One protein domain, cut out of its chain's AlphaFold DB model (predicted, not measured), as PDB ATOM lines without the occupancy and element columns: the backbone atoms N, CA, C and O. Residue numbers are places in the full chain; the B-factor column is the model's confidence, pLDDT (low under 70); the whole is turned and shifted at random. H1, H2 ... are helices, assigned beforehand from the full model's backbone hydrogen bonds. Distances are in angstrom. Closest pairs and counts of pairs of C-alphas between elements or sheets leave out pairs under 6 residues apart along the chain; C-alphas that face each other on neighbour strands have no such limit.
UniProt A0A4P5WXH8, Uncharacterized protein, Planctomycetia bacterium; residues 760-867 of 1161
ATOM      1  N   PHE A 760      54.036   4.566 -35.112       87.75
ATOM      2  CA  PHE A 760      53.346   3.894 -36.225       87.75
ATOM      3  C   PHE A 760      53.595   2.381 -36.297       87.75
ATOM      4  O   PHE A 760      52.701   1.618 -36.666       87.75
ATOM      5  N   SER A 761      54.799   1.937 -35.928       83.25
ATOM      6  CA  SER A 761      55.278   0.553 -36.084       83.25
ATOM      7  C   SER A 761      54.378  -0.504 -35.431       83.25
ATOM      8  O   SER A 761      54.344  -1.647 -35.882       83.25
ATOM      9  N   ALA A 762      53.597  -0.125 -34.418       80.81
ATOM     10  CA  ALA A 762      52.599  -0.985 -33.788       80.81
ATOM     11  C   ALA A 762      51.488  -1.449 -34.756       80.81
ATOM     12  O   ALA A 762      51.027  -2.584 -34.632       80.81
ATOM     13  N   ALA A 763      51.069  -0.603 -35.709       83.19
ATOM     14  CA  ALA A 763      49.987  -0.868 -36.670       83.19
ATOM     15  C   ALA A 763      50.467  -1.234 -38.084       83.19
ATOM     16  O   ALA A 763      49.656  -1.417 -38.997       83.19
ATOM     17  N   ASP A 764      51.778  -1.365 -38.267       86.00
ATOM     18  CA  ASP A 764      52.433  -1.566 -39.555       86.00
ATOM     19  C   ASP A 764      52.226  -2.996 -40.105       86.00
ATOM     20  O   ASP A 764      53.066  -3.882 -39.922       86.00
ATOM     21  N   LYS A 765      51.063  -3.237 -40.737       85.06
ATOM     22  CA  LYS A 765      50.654  -4.487 -41.413       85.06
ATOM     23  C   LYS A 765      49.733  -4.215 -42.612       85.06
ATOM     24  O   LYS A 765      48.998  -3.239 -42.610       85.06
ATOM     25  N   ALA A 766      49.749  -5.077 -43.630       74.25
ATOM     26  CA  ALA A 766      49.061  -4.805 -44.901       74.25
ATOM     27  C   ALA A 766      47.543  -5.063 -44.889       74.25
ATOM     28  O   ALA A 766      46.765  -4.195 -45.265       74.25
ATOM     29  N   SER A 767      47.113  -6.260 -44.485       85.69
ATOM     30  CA  SER A 767      45.775  -6.784 -44.812       85.69
ATOM     31  C   SER A 767      44.685  -6.464 -43.781       85.69
ATOM     32  O   SER A 767      43.866  -7.322 -43.447       85.69
ATOM     33  N   TRP A 768      44.685  -5.245 -43.236       85.88
ATOM     34  CA  TRP A 768      43.717  -4.813 -42.217       85.88
ATOM     35  C   TRP A 768      42.261  -4.772 -42.722       85.88
ATOM     36  O   TRP A 768      41.325  -4.996 -41.954       85.88
ATOM     37  N   ASP A 769      42.066  -4.579 -44.025       83.62
ATOM     38  CA  ASP A 769      40.789  -4.698 -44.732       83.62
ATOM     39  C   ASP A 769      40.237  -6.140 -44.687       83.62
ATOM     40  O   ASP A 769      39.080  -6.370 -44.317       83.62
ATOM     41  N   VAL A 770      41.087  -7.132 -44.981       83.38
ATOM     42  CA  VAL A 770      40.749  -8.561 -44.929       83.38
ATOM     43  C   VAL A 770      40.512  -8.996 -43.486       83.38
ATOM     44  O   VAL A 770      39.591  -9.768 -43.230       83.38
ATOM     45  N   VAL A 771      41.291  -8.466 -42.540       86.25
ATOM     46  CA  VAL A 771      41.081  -8.640 -41.096       86.25
ATOM     47  C   VAL A 771      39.689  -8.138 -40.686       86.25
ATOM     48  O   VAL A 771      38.931  -8.881 -40.058       86.25
ATOM     49  N   MET A 772      39.305  -6.920 -41.097       83.56
ATOM     50  CA  MET A 772      37.977  -6.360 -40.820       83.56
ATOM     51  C   MET A 772      36.855  -7.206 -41.440       83.56
ATOM     52  O   MET A 772      35.822  -7.422 -40.804       83.56
ATOM     53  N   LYS A 773      37.044  -7.703 -42.669       83.56
ATOM     54  CA  LYS A 773      36.076  -8.576 -43.346       83.56
ATOM     55  C   LYS A 773      35.922  -9.920 -42.620       83.56
ATOM     56  O   LYS A 773      34.813 -10.261 -42.211       83.56
ATOM     57  N   ARG A 774      37.028 -10.632 -42.370       84.25
ATOM     58  CA  ARG A 774      37.057 -11.931 -41.668       84.25
ATOM     59  C   ARG A 774      36.476 -11.867 -40.250       84.25
ATOM     60  O   ARG A 774      35.903 -12.853 -39.788       84.25
ATOM     61  N   ALA A 775      36.603 -10.724 -39.573       81.19
ATOM     62  CA  ALA A 775      35.998 -10.477 -38.264       81.19
ATOM     63  C   ALA A 775      34.468 -10.294 -38.318       81.19
ATOM     64  O   ALA A 775      33.770 -10.673 -37.379       81.19
ATOM     65  N   LYS A 776      33.926  -9.745 -39.414       80.50
ATOM     66  CA  LYS A 776      32.469  -9.632 -39.639       80.50
ATOM     67  C   LYS A 776      31.839 -10.948 -40.057       80.50
ATOM     68  O   LYS A 776      30.712 -11.232 -39.670       80.50
ATOM     69  N   GLU A 777      32.578 -11.735 -40.829       81.06
ATOM     70  CA  GLU A 777      32.192 -13.077 -41.275       81.06
ATOM     71  C   GLU A 777      32.312 -14.129 -40.154       81.06
ATOM     72  O   GLU A 777      31.981 -15.289 -40.370       81.06
ATOM     73  N   GLY A 778      32.748 -13.733 -38.949       69.19
ATOM     74  CA  GLY A 778      32.750 -14.589 -37.762       69.19
ATOM     75  C   GLY A 778      33.787 -15.711 -37.793       69.19
ATOM     76  O   GLY A 778      33.661 -16.668 -37.036       69.19
ATOM     77  N   THR A 779      34.805 -15.620 -38.655       73.69
ATOM     78  CA  THR A 779      35.900 -16.599 -38.643       73.69
ATOM     79  C   THR A 779      36.631 -16.501 -37.305       73.69
ATOM     80  O   THR A 779      36.982 -15.395 -36.892       73.69
ATOM     81  N   ASP A 780      36.969 -17.623 -36.663       68.50
ATOM     82  CA  ASP A 780      37.764 -17.604 -35.419       68.50
ATOM     83  C   ASP A 780      39.142 -16.940 -35.630       68.50
ATOM     84  O   ASP A 780      39.852 -16.585 -34.695       68.50
ATOM     85  N   LYS A 781      39.530 -16.736 -36.891       78.75
ATOM     86  CA  LYS A 781      40.895 -16.650 -37.386       78.75
ATOM     87  C   LYS A 781      41.239 -15.267 -38.000       78.75
ATOM     88  O   LYS A 781      42.001 -15.214 -38.969       78.75
ATOM     89  N   PRO A 782      40.716 -14.118 -37.498       81.38
ATOM     90  CA  PRO A 782      40.607 -12.909 -38.314       81.38
ATOM     91  C   PRO A 782      41.909 -12.110 -38.422       81.38
ATOM     92  O   PRO A 782      42.104 -11.441 -39.424       81.38
ATOM     93  N   MET A 783      42.811 -12.199 -37.435       82.44
ATOM     94  CA  MET A 783      44.100 -11.477 -37.390       82.44
ATOM     95  C   MET A 783      45.252 -12.217 -38.084       82.44
ATOM     96  O   MET A 783      46.397 -11.773 -38.057       82.44
ATOM     97  N   GLU A 784      44.977 -13.357 -38.705       83.62
ATOM     98  CA  GLU A 784      45.994 -14.098 -39.441       83.62
ATOM     99  C   GLU A 784      46.536 -13.370 -40.696       83.62
ATOM    100  O   GLU A 784      47.749 -13.415 -40.895       83.62
ATOM    101  N   PRO A 785      45.745 -12.625 -41.506       83.00
ATOM    102  CA  PRO A 785      46.259 -11.922 -42.692       83.00
ATOM    103  C   PRO A 785      47.366 -10.893 -42.406       83.00
ATOM    104  O   PRO A 785      48.081 -10.486 -43.317       83.00
ATOM    105  N   ILE A 786      47.526 -10.476 -41.148       82.50
ATOM    106  CA  ILE A 786      48.600  -9.584 -40.688       82.50
ATOM    107  C   ILE A 786      49.739 -10.331 -39.963       82.50
ATOM    108  O   ILE A 786      50.571  -9.717 -39.299       82.50
ATOM    109  N   GLY A 787      49.781 -11.661 -40.062       74.50
ATOM    110  CA  GLY A 787      50.810 -12.515 -39.466       74.50
ATOM    111  C   GLY A 787      50.677 -12.747 -37.958       74.50
ATOM    112  O   GLY A 787      51.575 -13.337 -37.362       74.50
ATOM    113  N   HIS A 788      49.587 -12.310 -37.314       79.88
ATOM    114  CA  HIS A 788      49.403 -12.508 -35.874       79.88
ATOM    115  C   HIS A 788      48.671 -13.823 -35.589       79.88
ATOM    116  O   HIS A 788      47.471 -13.942 -35.846       79.88
ATOM    117  N   THR A 789      49.358 -14.806 -35.001       74.00
ATOM    118  CA  THR A 789      48.848 -16.181 -34.794       74.00
ATOM    119  C   THR A 789      48.620 -16.574 -33.327       74.00
ATOM    120  O   THR A 789      47.828 -17.480 -33.091       74.00
ATOM    121  N   GLY A 790      49.174 -15.841 -32.348       71.25
ATOM    122  CA  GLY A 790      48.860 -15.938 -30.902       71.25
ATOM    123  C   GLY A 790      47.746 -14.971 -30.452       71.25
ATOM    124  O   GLY A 790      47.326 -14.139 -31.250       71.25
ATOM    125  N   ALA A 791      47.208 -15.119 -29.234       75.06
ATOM    126  CA  ALA A 791      46.050 -14.392 -28.660       75.06
ATOM    127  C   ALA A 791      45.891 -12.915 -29.141       75.06
ATOM    128  O   ALA A 791      46.859 -12.151 -29.120       75.06
ATOM    129  N   VAL A 792      44.727 -12.499 -29.686       83.12
ATOM    130  CA  VAL A 792      44.663 -11.235 -30.476       83.12
ATOM    131  C   VAL A 792      44.838  -9.953 -29.653       83.12
ATOM    132  O   VAL A 792      45.381  -8.990 -30.185       83.12
ATOM    133  N   GLU A 793      44.484  -9.932 -28.368       75.25
ATOM    134  CA  GLU A 793      44.769  -8.812 -27.461       75.25
ATOM    135  C   GLU A 793      46.245  -8.615 -27.130       75.25
ATOM    136  O   GLU A 793      46.602  -7.546 -26.646       75.25
ATOM    137  N   THR A 794      47.103  -9.601 -27.397       81.12
ATOM    138  CA  THR A 794      48.561  -9.441 -27.246       81.12
ATOM    139  C   THR A 794      49.199  -8.629 -28.381       81.12
ATOM    140  O   THR A 794      50.379  -8.295 -28.310       81.12
ATOM    141  N   HIS A 795      48.439  -8.268 -29.425       87.50
ATOM    142  CA  HIS A 795      48.922  -7.407 -30.507       87.50
ATOM    143  C   HIS A 795      49.011  -5.940 -30.061       87.50
ATOM    144  O   HIS A 795      48.073  -5.433 -29.452       87.50
ATOM    145  N   ALA A 796      50.074  -5.218 -30.433       83.06
ATOM    146  CA  ALA A 796      50.322  -3.847 -29.964       83.06
ATOM    147  C   ALA A 796      49.149  -2.872 -30.223       83.06
ATOM    148  O   ALA A 796      48.697  -2.199 -29.299       83.06
ATOM    149  N   VAL A 797      48.584  -2.860 -31.441       87.81
ATOM    150  CA  VAL A 797      47.369  -2.071 -31.763       87.81
ATOM    151  C   VAL A 797      46.197  -2.439 -30.855       87.81
ATOM    152  O   VAL A 797      45.446  -1.573 -30.423       87.81
ATOM    153  N   CYS A 798      46.032  -3.729 -30.555       86.81
ATOM    154  CA  CYS A 798      44.945  -4.204 -29.712       86.81
ATOM    155  C   CYS A 798      45.150  -3.774 -28.261       86.81
ATOM    156  O   CYS A 798      44.186  -3.333 -27.651       86.81
ATOM    157  N   VAL A 799      46.377  -3.817 -27.730       85.69
ATOM    158  CA  VAL A 799      46.706  -3.297 -26.391       85.69
ATOM    159  C   VAL A 799      46.366  -1.807 -26.277       85.69
ATOM    160  O   VAL A 799      45.675  -1.421 -25.339       85.69
ATOM    161  N   GLU A 800      46.769  -0.982 -27.246       87.44
ATOM    162  CA  GLU A 800      46.470   0.461 -27.256       87.44
ATOM    163  C   GLU A 800      44.975   0.764 -27.432       87.44
ATOM    164  O   GLU A 800      44.424   1.591 -26.707       87.44
ATOM    165  N   VAL A 801      44.279   0.071 -28.343       87.69
ATOM    166  CA  VAL A 801      42.823   0.225 -28.515       87.69
ATOM    167  C   VAL A 801      42.073  -0.240 -27.260       87.69
ATOM    168  O   VAL A 801      41.135   0.432 -26.836       87.69
ATOM    169  N   LEU A 802      42.500  -1.331 -26.614       81.94
ATOM    170  CA  LEU A 802      41.939  -1.808 -25.343       81.94
ATOM    171  C   LEU A 802      42.232  -0.844 -24.184       81.94
ATOM    172  O   LEU A 802      41.361  -0.635 -23.346       81.94
ATOM    173  N   GLY A 803      43.410  -0.215 -24.152       82.06
ATOM    174  CA  GLY A 803      43.748   0.832 -23.185       82.06
ATOM    175  C   GLY A 803      42.874   2.076 -23.355       82.06
ATOM    176  O   GLY A 803      42.285   2.561 -22.393       82.06
ATOM    177  N   ARG A 804      42.697   2.542 -24.598       83.94
ATOM    178  CA  ARG A 804      41.861   3.710 -24.943       83.94
ATOM    179  C   ARG A 804      40.360   3.458 -24.824       83.94
ATOM    180  O   ARG A 804      39.595   4.408 -24.742       83.94
ATOM    181  N   THR A 805      39.932   2.196 -24.788       82.00
ATOM    182  CA  THR A 805      38.531   1.806 -24.550       82.00
ATOM    183  C   THR A 805      38.270   1.297 -23.129       82.00
ATOM    184  O   THR A 805      37.124   0.985 -22.815       82.00
ATOM    185  N   ALA A 806      39.269   1.284 -22.236       69.69
ATOM    186  CA  ALA A 806      39.154   0.741 -20.876       69.69
ATOM    187  C   ALA A 806      38.082   1.428 -20.003       69.69
ATOM    188  O   ALA A 806      37.489   0.785 -19.141       69.69
ATOM    189  N   THR A 807      37.806   2.714 -20.240       68.75
ATOM    190  CA  THR A 807      36.719   3.485 -19.597       68.75
ATOM    191  C   THR A 807      35.497   3.683 -20.503       68.75
ATOM    192  O   THR A 807      34.560   4.383 -20.128       68.75
ATOM    193  N   GLY A 808      35.507   3.097 -21.705       76.12
ATOM    194  CA  GLY A 808      34.646   3.479 -22.823       76.12
ATOM    195  C   GLY A 808      35.137   4.748 -23.537       76.12
ATOM    196  O   GLY A 808      35.509   5.728 -22.898       76.12
ATOM    197  N   ALA A 809      35.130   4.718 -24.871       84.50
ATOM    198  CA  ALA A 809      35.423   5.843 -25.764       84.50
ATOM    199  C   ALA A 809      34.677   5.649 -27.096       84.50
ATOM    200  O   ALA A 809      34.364   4.507 -27.451       84.50
ATOM    201  N   THR A 810      34.394   6.724 -27.841       86.88
ATOM    202  CA  THR A 810      33.754   6.617 -29.164       86.88
ATOM    203  C   THR A 810      34.757   6.268 -30.261       86.88
ATOM    204  O   THR A 810      35.914   6.694 -30.234       86.88
ATOM    205  N   GLY A 811      34.310   5.558 -31.301       83.50
ATOM    206  CA  GLY A 811      35.155   5.269 -32.467       83.50
ATOM    207  C   GLY A 811      35.697   6.515 -33.190       83.50
ATOM    208  O   GLY A 811      36.760   6.438 -33.798       83.50
ATOM    209  N   SER A 812      35.032   7.676 -33.108       87.38
ATOM    210  CA  SER A 812      35.590   8.960 -33.572       87.38
ATOM    211  C   SER A 812      36.831   9.397 -32.792       87.38
ATOM    212  O   SER A 812      37.831   9.781 -33.400       87.38
ATOM    213  N   GLU A 813      36.778   9.333 -31.463       84.00
ATOM    214  CA  GLU A 813      37.873   9.763 -30.586       84.00
ATOM    215  C   GLU A 813      39.069   8.818 -30.721       84.00
ATOM    216  O   GLU A 813      40.197   9.273 -30.912       84.00
ATOM    217  N   VAL A 814      38.805   7.504 -30.722       85.44
ATOM    218  CA  VAL A 814      39.822   6.464 -30.935       85.44
ATOM    219  C   VAL A 814      40.507   6.630 -32.295       85.44
ATOM    220  O   VAL A 814      41.725   6.494 -32.369       85.44
ATOM    221  N   ARG A 815      39.774   6.985 -33.364       87.88
ATOM    222  CA  ARG A 815      40.388   7.276 -34.670       87.88
ATOM    223  C   ARG A 815      41.315   8.488 -34.627       87.88
ATOM    224  O   ARG A 815      42.481   8.328 -34.962       87.88
ATOM    225  N   SER A 816      40.850   9.679 -34.235       84.31
ATOM    226  CA  SER A 816      41.699  10.881 -34.363       84.31
ATOM    227  C   SER A 816      42.967  10.773 -33.513       84.31
ATOM    228  O   SER A 816      44.060  11.019 -34.012       84.31
ATOM    229  N   GLN A 817      42.847  10.287 -32.271       82.00
ATOM    230  CA  GLN A 817      43.994  10.104 -31.372       82.00
ATOM    231  C   GLN A 817      45.064   9.135 -31.901       82.00
ATOM    232  O   GLN A 817      46.197   9.187 -31.430       82.00
ATOM    233  N   LEU A 818      44.707   8.245 -32.834       86.94
ATOM    234  CA  LEU A 818      45.607   7.254 -33.427       86.94
ATOM    235  C   LEU A 818      45.999   7.585 -34.878       86.94
ATOM    236  O   LEU A 818      46.993   7.053 -35.358       86.94
ATOM    237  N   GLN A 819      45.275   8.467 -35.575       87.06
ATOM    238  CA  GLN A 819      45.615   8.937 -36.928       87.06
ATOM    239  C   GLN A 819      46.534  10.166 -36.943       87.06
ATOM    240  O   GLN A 819      47.195  10.426 -37.947       87.06
ATOM    241  N   ASP A 820      46.571  10.936 -35.860       83.75
ATOM    242  CA  ASP A 820      47.447  12.099 -35.729       83.75
ATOM    243  C   ASP A 820      48.836  11.707 -35.164       83.75
ATOM    244  O   ASP A 820      48.997  10.619 -34.590       83.75
ATOM    245  N   PRO A 821      49.879  12.548 -35.333       81.94
ATOM    246  CA  PRO A 821      51.154  12.388 -34.633       81.94
ATOM    247  C   PRO A 821      50.941  12.223 -33.116       81.94
ATOM    248  O   PRO A 821      50.200  13.014 -32.528       81.94
ATOM    249  N   PRO A 822      51.577  11.241 -32.451       84.19
ATOM    250  CA  PRO A 822      52.728  10.455 -32.908       84.19
ATOM    251  C   PRO A 822      52.408   9.099 -33.567       84.19
ATOM    252  O   PRO A 822      53.342   8.387 -33.939       84.19
ATOM    253  N   PHE A 823      51.136   8.715 -33.692       86.00
ATOM    254  CA  PHE A 823      50.738   7.368 -34.120       86.00
ATOM    255  C   PHE A 823      50.617   7.252 -35.642       86.00
ATOM    256  O   PHE A 823      51.288   6.422 -36.249       86.00
ATOM    257  N   GLY A 824      49.803   8.099 -36.280       85.94
ATOM    258  CA  GLY A 824      49.633   8.098 -37.739       85.94
ATOM    259  C   GLY A 824      48.958   6.857 -38.338       85.94
ATOM    260  O   GLY A 824      49.068   6.646 -39.543       85.94
ATOM    261  N   TRP A 825      48.334   5.997 -37.535       90.31
ATOM    262  CA  TRP A 825      47.883   4.668 -37.949       90.31
ATOM    263  C   TRP A 825      46.822   4.711 -39.061       90.31
ATOM    264  O   TRP A 825      45.949   5.583 -39.055       90.31
ATOM    265  N   PRO A 826      46.846   3.743 -39.995       87.75
ATOM    266  CA  PRO A 826      45.864   3.663 -41.070       87.75
ATOM    267  C   PRO A 826      44.462   3.416 -40.508       87.75
ATOM    268  O   PRO A 826      44.272   2.661 -39.547       87.75
ATOM    269  N   LYS A 827      43.455   4.017 -41.151       86.38
ATOM    270  CA  LYS A 827      42.047   3.930 -40.720       86.38
ATOM    271  C   LYS A 827      41.591   2.482 -40.521       86.38
ATOM    272  O   LYS A 827      40.974   2.164 -39.505       86.38
ATOM    273  N   ASP A 828      41.919   1.613 -41.475       85.69
ATOM    274  CA  ASP A 828      41.442   0.232 -41.490       85.69
ATOM    275  C   ASP A 828      42.123  -0.649 -40.433       85.69
ATOM    276  O   ASP A 828      41.530  -1.643 -40.026       85.69
ATOM    277  N   ALA A 829      43.294  -0.273 -39.897       87.06
ATOM    278  CA  ALA A 829      43.846  -0.946 -38.716       87.06
ATOM    279  C   ALA A 829      43.020  -0.645 -37.468       87.06
ATOM    280  O   ALA A 829      42.709  -1.549 -36.701       87.06
ATOM    281  N   ILE A 830      42.636   0.618 -37.274       87.94
ATOM    282  CA  ILE A 830      41.848   1.053 -36.116       87.94
ATOM    283  C   ILE A 830      40.445   0.435 -36.196       87.94
ATOM    284  O   ILE A 830      39.997  -0.220 -35.257       87.94
ATOM    285  N   ASP A 831      39.781   0.566 -37.347       88.94
ATOM    286  CA  ASP A 831      38.460  -0.017 -37.607       88.94
ATOM    287  C   ASP A 831      38.486  -1.556 -37.592       88.94
ATOM    288  O   ASP A 831      37.602  -2.193 -37.014       88.94
ATOM    289  N   GLY A 832      39.506  -2.163 -38.202       87.19
ATOM    290  CA  GLY A 832      39.720  -3.606 -38.248       87.19
ATOM    291  C   GLY A 832      39.983  -4.195 -36.870       87.19
ATOM    292  O   GLY A 832      39.354  -5.187 -36.522       87.19
ATOM    293  N   VAL A 833      40.820  -3.558 -36.045       89.19
ATOM    294  CA  VAL A 833      41.029  -3.955 -34.646       89.19
ATOM    295  C   VAL A 833      39.763  -3.774 -33.827       89.19
ATOM    296  O   VAL A 833      39.395  -4.706 -33.123       89.19
ATOM    297  N   LEU A 834      39.042  -2.655 -33.944       87.94
ATOM    298  CA  LEU A 834      37.768  -2.495 -33.238       87.94
ATOM    299  C   LEU A 834      36.805  -3.650 -33.570       87.94
ATOM    300  O   LEU A 834      36.247  -4.247 -32.657       87.94
ATOM    301  N   VAL A 835      36.663  -4.049 -34.840       88.75
ATOM    302  CA  VAL A 835      35.743  -5.137 -35.233       88.75
ATOM    303  C   VAL A 835      36.280  -6.544 -34.948       88.75
ATOM    304  O   VAL A 835      35.502  -7.379 -34.499       88.75
ATOM    305  N   VAL A 836      37.576  -6.821 -35.147       87.81
ATOM    306  CA  VAL A 836      38.244  -8.066 -34.698       87.81
ATOM    307  C   VAL A 836      37.990  -8.289 -33.241       87.81
ATOM    308  O   VAL A 836      37.628  -9.391 -32.834       87.81
ATOM    309  N   LEU A 837      38.232  -7.230 -32.472       83.88
ATOM    310  CA  LEU A 837      38.092  -7.319 -31.061       83.88
ATOM    311  C   LEU A 837      36.602  -7.571 -30.781       83.88
ATOM    312  O   LEU A 837      36.317  -8.617 -30.234       83.88
ATOM    313  N   VAL A 838      35.620  -6.800 -31.273       82.69
ATOM    314  CA  VAL A 838      34.190  -7.151 -31.039       82.69
ATOM    315  C   VAL A 838      33.833  -8.591 -31.456       82.69
ATOM    316  O   VAL A 838      33.099  -9.268 -30.741       82.69
ATOM    317  N   GLY A 839      34.355  -9.077 -32.586       77.44
ATOM    318  CA  GLY A 839      33.981 -10.364 -33.185       77.44
ATOM    319  C   GLY A 839      34.510 -11.591 -32.456       77.44
ATOM    320  O   GLY A 839      33.803 -12.587 -32.360       77.44
ATOM    321  N   ALA A 840      35.711 -11.508 -31.892       73.50
ATOM    322  CA  ALA A 840      36.267 -12.578 -31.072       73.50
ATOM    323  C   ALA A 840      35.746 -12.539 -29.612       73.50
ATOM    324  O   ALA A 840      36.088 -13.387 -28.797       73.50
ATOM    325  N   GLY A 841      34.908 -11.545 -29.286       67.50
ATOM    326  CA  GLY A 841      34.499 -11.156 -27.935       67.50
ATOM    327  C   GLY A 841      35.376 -10.038 -27.355       67.50
ATOM    328  O   GLY A 841      34.939  -9.306 -26.471       67.50
ATOM    329  N   HIS A 842      36.570  -9.803 -27.919       71.88
ATOM    330  CA  HIS A 842      37.503  -8.714 -27.581       71.88
ATOM    331  C   HIS A 842      37.010  -7.270 -27.505       71.88
ATOM    332  O   HIS A 842      37.763  -6.470 -26.948       71.88
ATOM    333  N   LEU A 843      35.773  -6.934 -27.883       79.38
ATOM    334  CA  LEU A 843      35.108  -5.696 -27.476       79.38
ATOM    335  C   LEU A 843      33.561  -5.859 -27.320       79.38
ATOM    336  O   LEU A 843      32.865  -6.097 -28.293       79.38
ATOM    337  N   SER A 844      32.955  -5.616 -26.150       79.56
ATOM    338  CA  SER A 844      31.497  -5.431 -25.996       79.56
ATOM    339  C   SER A 844      31.000  -4.084 -26.564       79.56
ATOM    340  O   SER A 844      31.230  -3.032 -25.976       79.56
ATOM    341  N   ALA A 845      30.342  -4.089 -27.731       84.38
ATOM    342  CA  ALA A 845      30.001  -2.858 -28.456       84.38
ATOM    343  C   ALA A 845      28.592  -2.290 -28.159       84.38
ATOM    344  O   ALA A 845      27.620  -3.045 -28.129       84.38
ATOM    345  N   LYS A 846      28.453  -0.959 -28.014       80.00
ATOM    346  CA  LYS A 846      27.160  -0.250 -27.845       80.00
ATOM    347  C   LYS A 846      26.987   0.955 -28.775       80.00
ATOM    348  O   LYS A 846      27.874   1.801 -28.855       80.00
ATOM    349  N   LEU A 847      25.807   1.068 -29.389       82.88
ATOM    350  CA  LEU A 847      25.352   2.173 -30.244       82.88
ATOM    351  C   LEU A 847      23.957   2.619 -29.768       82.88
ATOM    352  O   LEU A 847      23.067   1.787 -29.615       82.88
ATOM    353  N   ASN A 848      23.752   3.915 -29.504       80.12
ATOM    354  CA  ASN A 848      22.511   4.448 -28.903       80.12
ATOM    355  C   ASN A 848      22.076   3.689 -27.620       80.12
ATOM    356  O   ASN A 848      20.904   3.364 -27.448       80.12
ATOM    357  N   ASN A 849      23.033   3.362 -26.740       67.50
ATOM    358  CA  ASN A 849      22.890   2.483 -25.562       67.50
ATOM    359  C   ASN A 849      22.472   1.015 -25.818       67.50
ATOM    360  O   ASN A 849      22.557   0.212 -24.888       67.50
ATOM    361  N   ALA A 850      22.106   0.624 -27.041       67.50
ATOM    362  CA  ALA A 850      21.827  -0.766 -27.399       67.50
ATOM    363  C   ALA A 850      23.123  -1.529 -27.758       67.50
ATOM    364  O   ALA A 850      24.009  -0.946 -28.390       67.50
ATOM    365  N   PRO A 851      23.264  -2.821 -27.399       73.50
ATOM    366  CA  PRO A 851      24.367  -3.657 -27.875       73.50
ATOM    367  C   PRO A 851      24.357  -3.825 -29.403       73.50
ATOM    368  O   PRO A 851      23.289  -3.915 -30.007       73.50
ATOM    369  N   ILE A 852      25.535  -3.912 -30.026       78.56
ATOM    370  CA  ILE A 852      25.695  -4.128 -31.474       78.56
ATOM    371  C   ILE A 852      26.766  -5.196 -31.756       78.56
ATOM    372  O   ILE A 852      27.824  -5.207 -31.135       78.56
ATOM    373  N   ALA A 853      26.490  -6.116 -32.684       78.81
ATOM    374  CA  ALA A 853      27.387  -7.233 -33.006       78.81
ATOM    375  C   ALA A 853      28.452  -6.860 -34.056       78.81
ATOM    376  O   ALA A 853      28.215  -6.003 -34.907       78.81
ATOM    377  N   ALA A 854      29.593  -7.563 -34.061       77.75
ATOM    378  CA  ALA A 854      30.732  -7.292 -34.953       77.75
ATOM    379  C   ALA A 854      30.353  -7.188 -36.440       77.75
ATOM    380  O   ALA A 854      30.719  -6.223 -37.111       77.75
ATOM    381  N   ALA A 855      29.543  -8.130 -36.934       82.06
ATOM    382  CA  ALA A 855      29.046  -8.151 -38.311       82.06
ATOM    383  C   ALA A 855      28.296  -6.865 -38.721       82.06
ATOM    384  O   ALA A 855      28.306  -6.480 -39.888       82.06
ATOM    385  N   GLN A 856      27.668  -6.173 -37.764       81.50
ATOM    386  CA  GLN A 856      26.849  -4.983 -38.008       81.50
ATOM    387  C   GLN A 856      27.654  -3.670 -37.994       81.50
ATOM    388  O   GLN A 856      27.100  -2.627 -38.353       81.50
ATOM    389  N   LEU A 857      28.941  -3.708 -37.619       82.38
ATOM    390  CA  LEU A 857      29.835  -2.551 -37.492       82.38
ATOM    391  C   LEU A 857      30.479  -2.144 -38.827       82.38
ATOM    392  O   LEU A 857      31.628  -2.467 -39.133       82.38
ATOM    393  N   ASP A 858      29.746  -1.403 -39.655       82.94
ATOM    394  CA  ASP A 858      30.330  -0.691 -40.800       82.94
ATOM    395  C   ASP A 858      31.142   0.552 -40.382       82.94
ATOM    396  O   ASP A 858      31.031   1.051 -39.259       82.94
ATOM    397  N   GLN A 859      31.968   1.066 -41.302       79.06
ATOM    398  CA  GLN A 859      32.859   2.204 -41.038       79.06
ATOM    399  C   GLN A 859      32.114   3.489 -40.631       79.06
ATOM    400  O   GLN A 859      32.707   4.337 -39.963       79.06
ATOM    401  N   ASN A 860      30.829   3.643 -40.975       81.69
ATOM    402  CA  ASN A 860      30.038   4.797 -40.552       81.69
ATOM    403  C   ASN A 860      29.554   4.621 -39.105       81.69
ATOM    404  O   ASN A 860      29.691   5.550 -38.303       81.69
ATOM    405  N   LYS A 861      29.054   3.430 -38.745       85.19
ATOM    406  CA  LYS A 861      28.583   3.099 -37.387       85.19
ATOM    407  C   LYS A 861      29.698   3.027 -36.345       85.19
ATOM    408  O   LYS A 861      29.473   3.481 -35.224       85.19
ATOM    409  N   ILE A 862      30.887   2.520 -36.693       86.56
ATOM    410  CA  ILE A 862      32.043   2.448 -35.773       86.56
ATOM    411  C   ILE A 862      32.308   3.812 -35.128       86.56
ATOM    412  O   ILE A 862      32.425   3.904 -33.909       86.56
ATOM    413  N   THR A 863      32.266   4.880 -35.931       84.50
ATOM    414  CA  THR A 863      32.411   6.282 -35.504       84.50
ATOM    415  C   THR A 863      31.516   6.671 -34.318       84.50
ATOM    416  O   THR A 863      31.860   7.585 -33.585       84.50
ATOM    417  N   LYS A 864      30.374   5.996 -34.117       83.75
ATOM    418  CA  LYS A 864      29.330   6.335 -33.133       83.75
ATOM    419  C   LYS A 864      29.179   5.294 -31.992       83.75
ATOM    420  O   LYS A 864      28.159   5.309 -31.311       83.75
ATOM    421  N   THR A 865      30.150   4.385 -31.803       83.81
ATOM    422  CA  THR A 865      30.068   3.163 -30.942       83.81
ATOM    423  C   THR A 865      31.161   3.096 -29.828       83.81
ATOM    424  O   THR A 865      32.158   3.799 -29.970       83.81
ATOM    425  N   ILE A 866      30.981   2.284 -28.749       83.81
ATOM    426  CA  ILE A 866      31.762   2.155 -27.453       83.81
ATOM    427  C   ILE A 866      31.986   0.626 -27.024       83.81
ATOM    428  O   ILE A 866      31.103  -0.106 -27.441       83.81
ATOM    429  N   PHE A 867      33.022   0.089 -26.259       85.50
ATOM    430  CA  PHE A 867      33.677  -1.313 -26.407       85.50
ATOM    431  C   PHE A 867      34.370  -2.196 -25.182       85.50
ATOM    432  O   PHE A 867      34.699  -1.552 -24.193       85.50
TER     433      PHE A 867
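Overview. This is residues 760 to 867 of the 1161 residues of an uncharacterized protein of Planctomycetia bacterium (UniProt A0A4P5WXH8). H5 makes the core of a compact all-helix body, with H2 beside it, H3 crossing it and H4 packing on its first residues. The 108 printed residues have named helices H1 to H6 and no named strand; under half lie in these. The C-alphas' radius of gyration is 12.3 A, their spans 34 by 33 by 22 A.

Arrangement. H1, residues 760 to 763, touches H3, residues 796 to 804. H2, residues 768 to 776, touches the hub, H5, residues 827 to 840, at a shallow tilt of 28 degrees, with C-alphas 772 and 832 closest, 4.2 A. H3 touches H5 about perpendicular, 80 degrees. H4, residues 811 to 819, touches H5 at a steep tilt of 49 degrees. In H2 to H5 every O i to N i+4 pair is within hydrogen-bond range.

Along the chain. H1 begins at (53.346, 3.894, -36.225); H6, residues 859 to 862, ends at (32.043, 2.448, -35.773).

Size, cuts and confidence. The printed part has no cut; links H2 to H3 and H5 to H6 are long; 7 residues have pLDDT under 70.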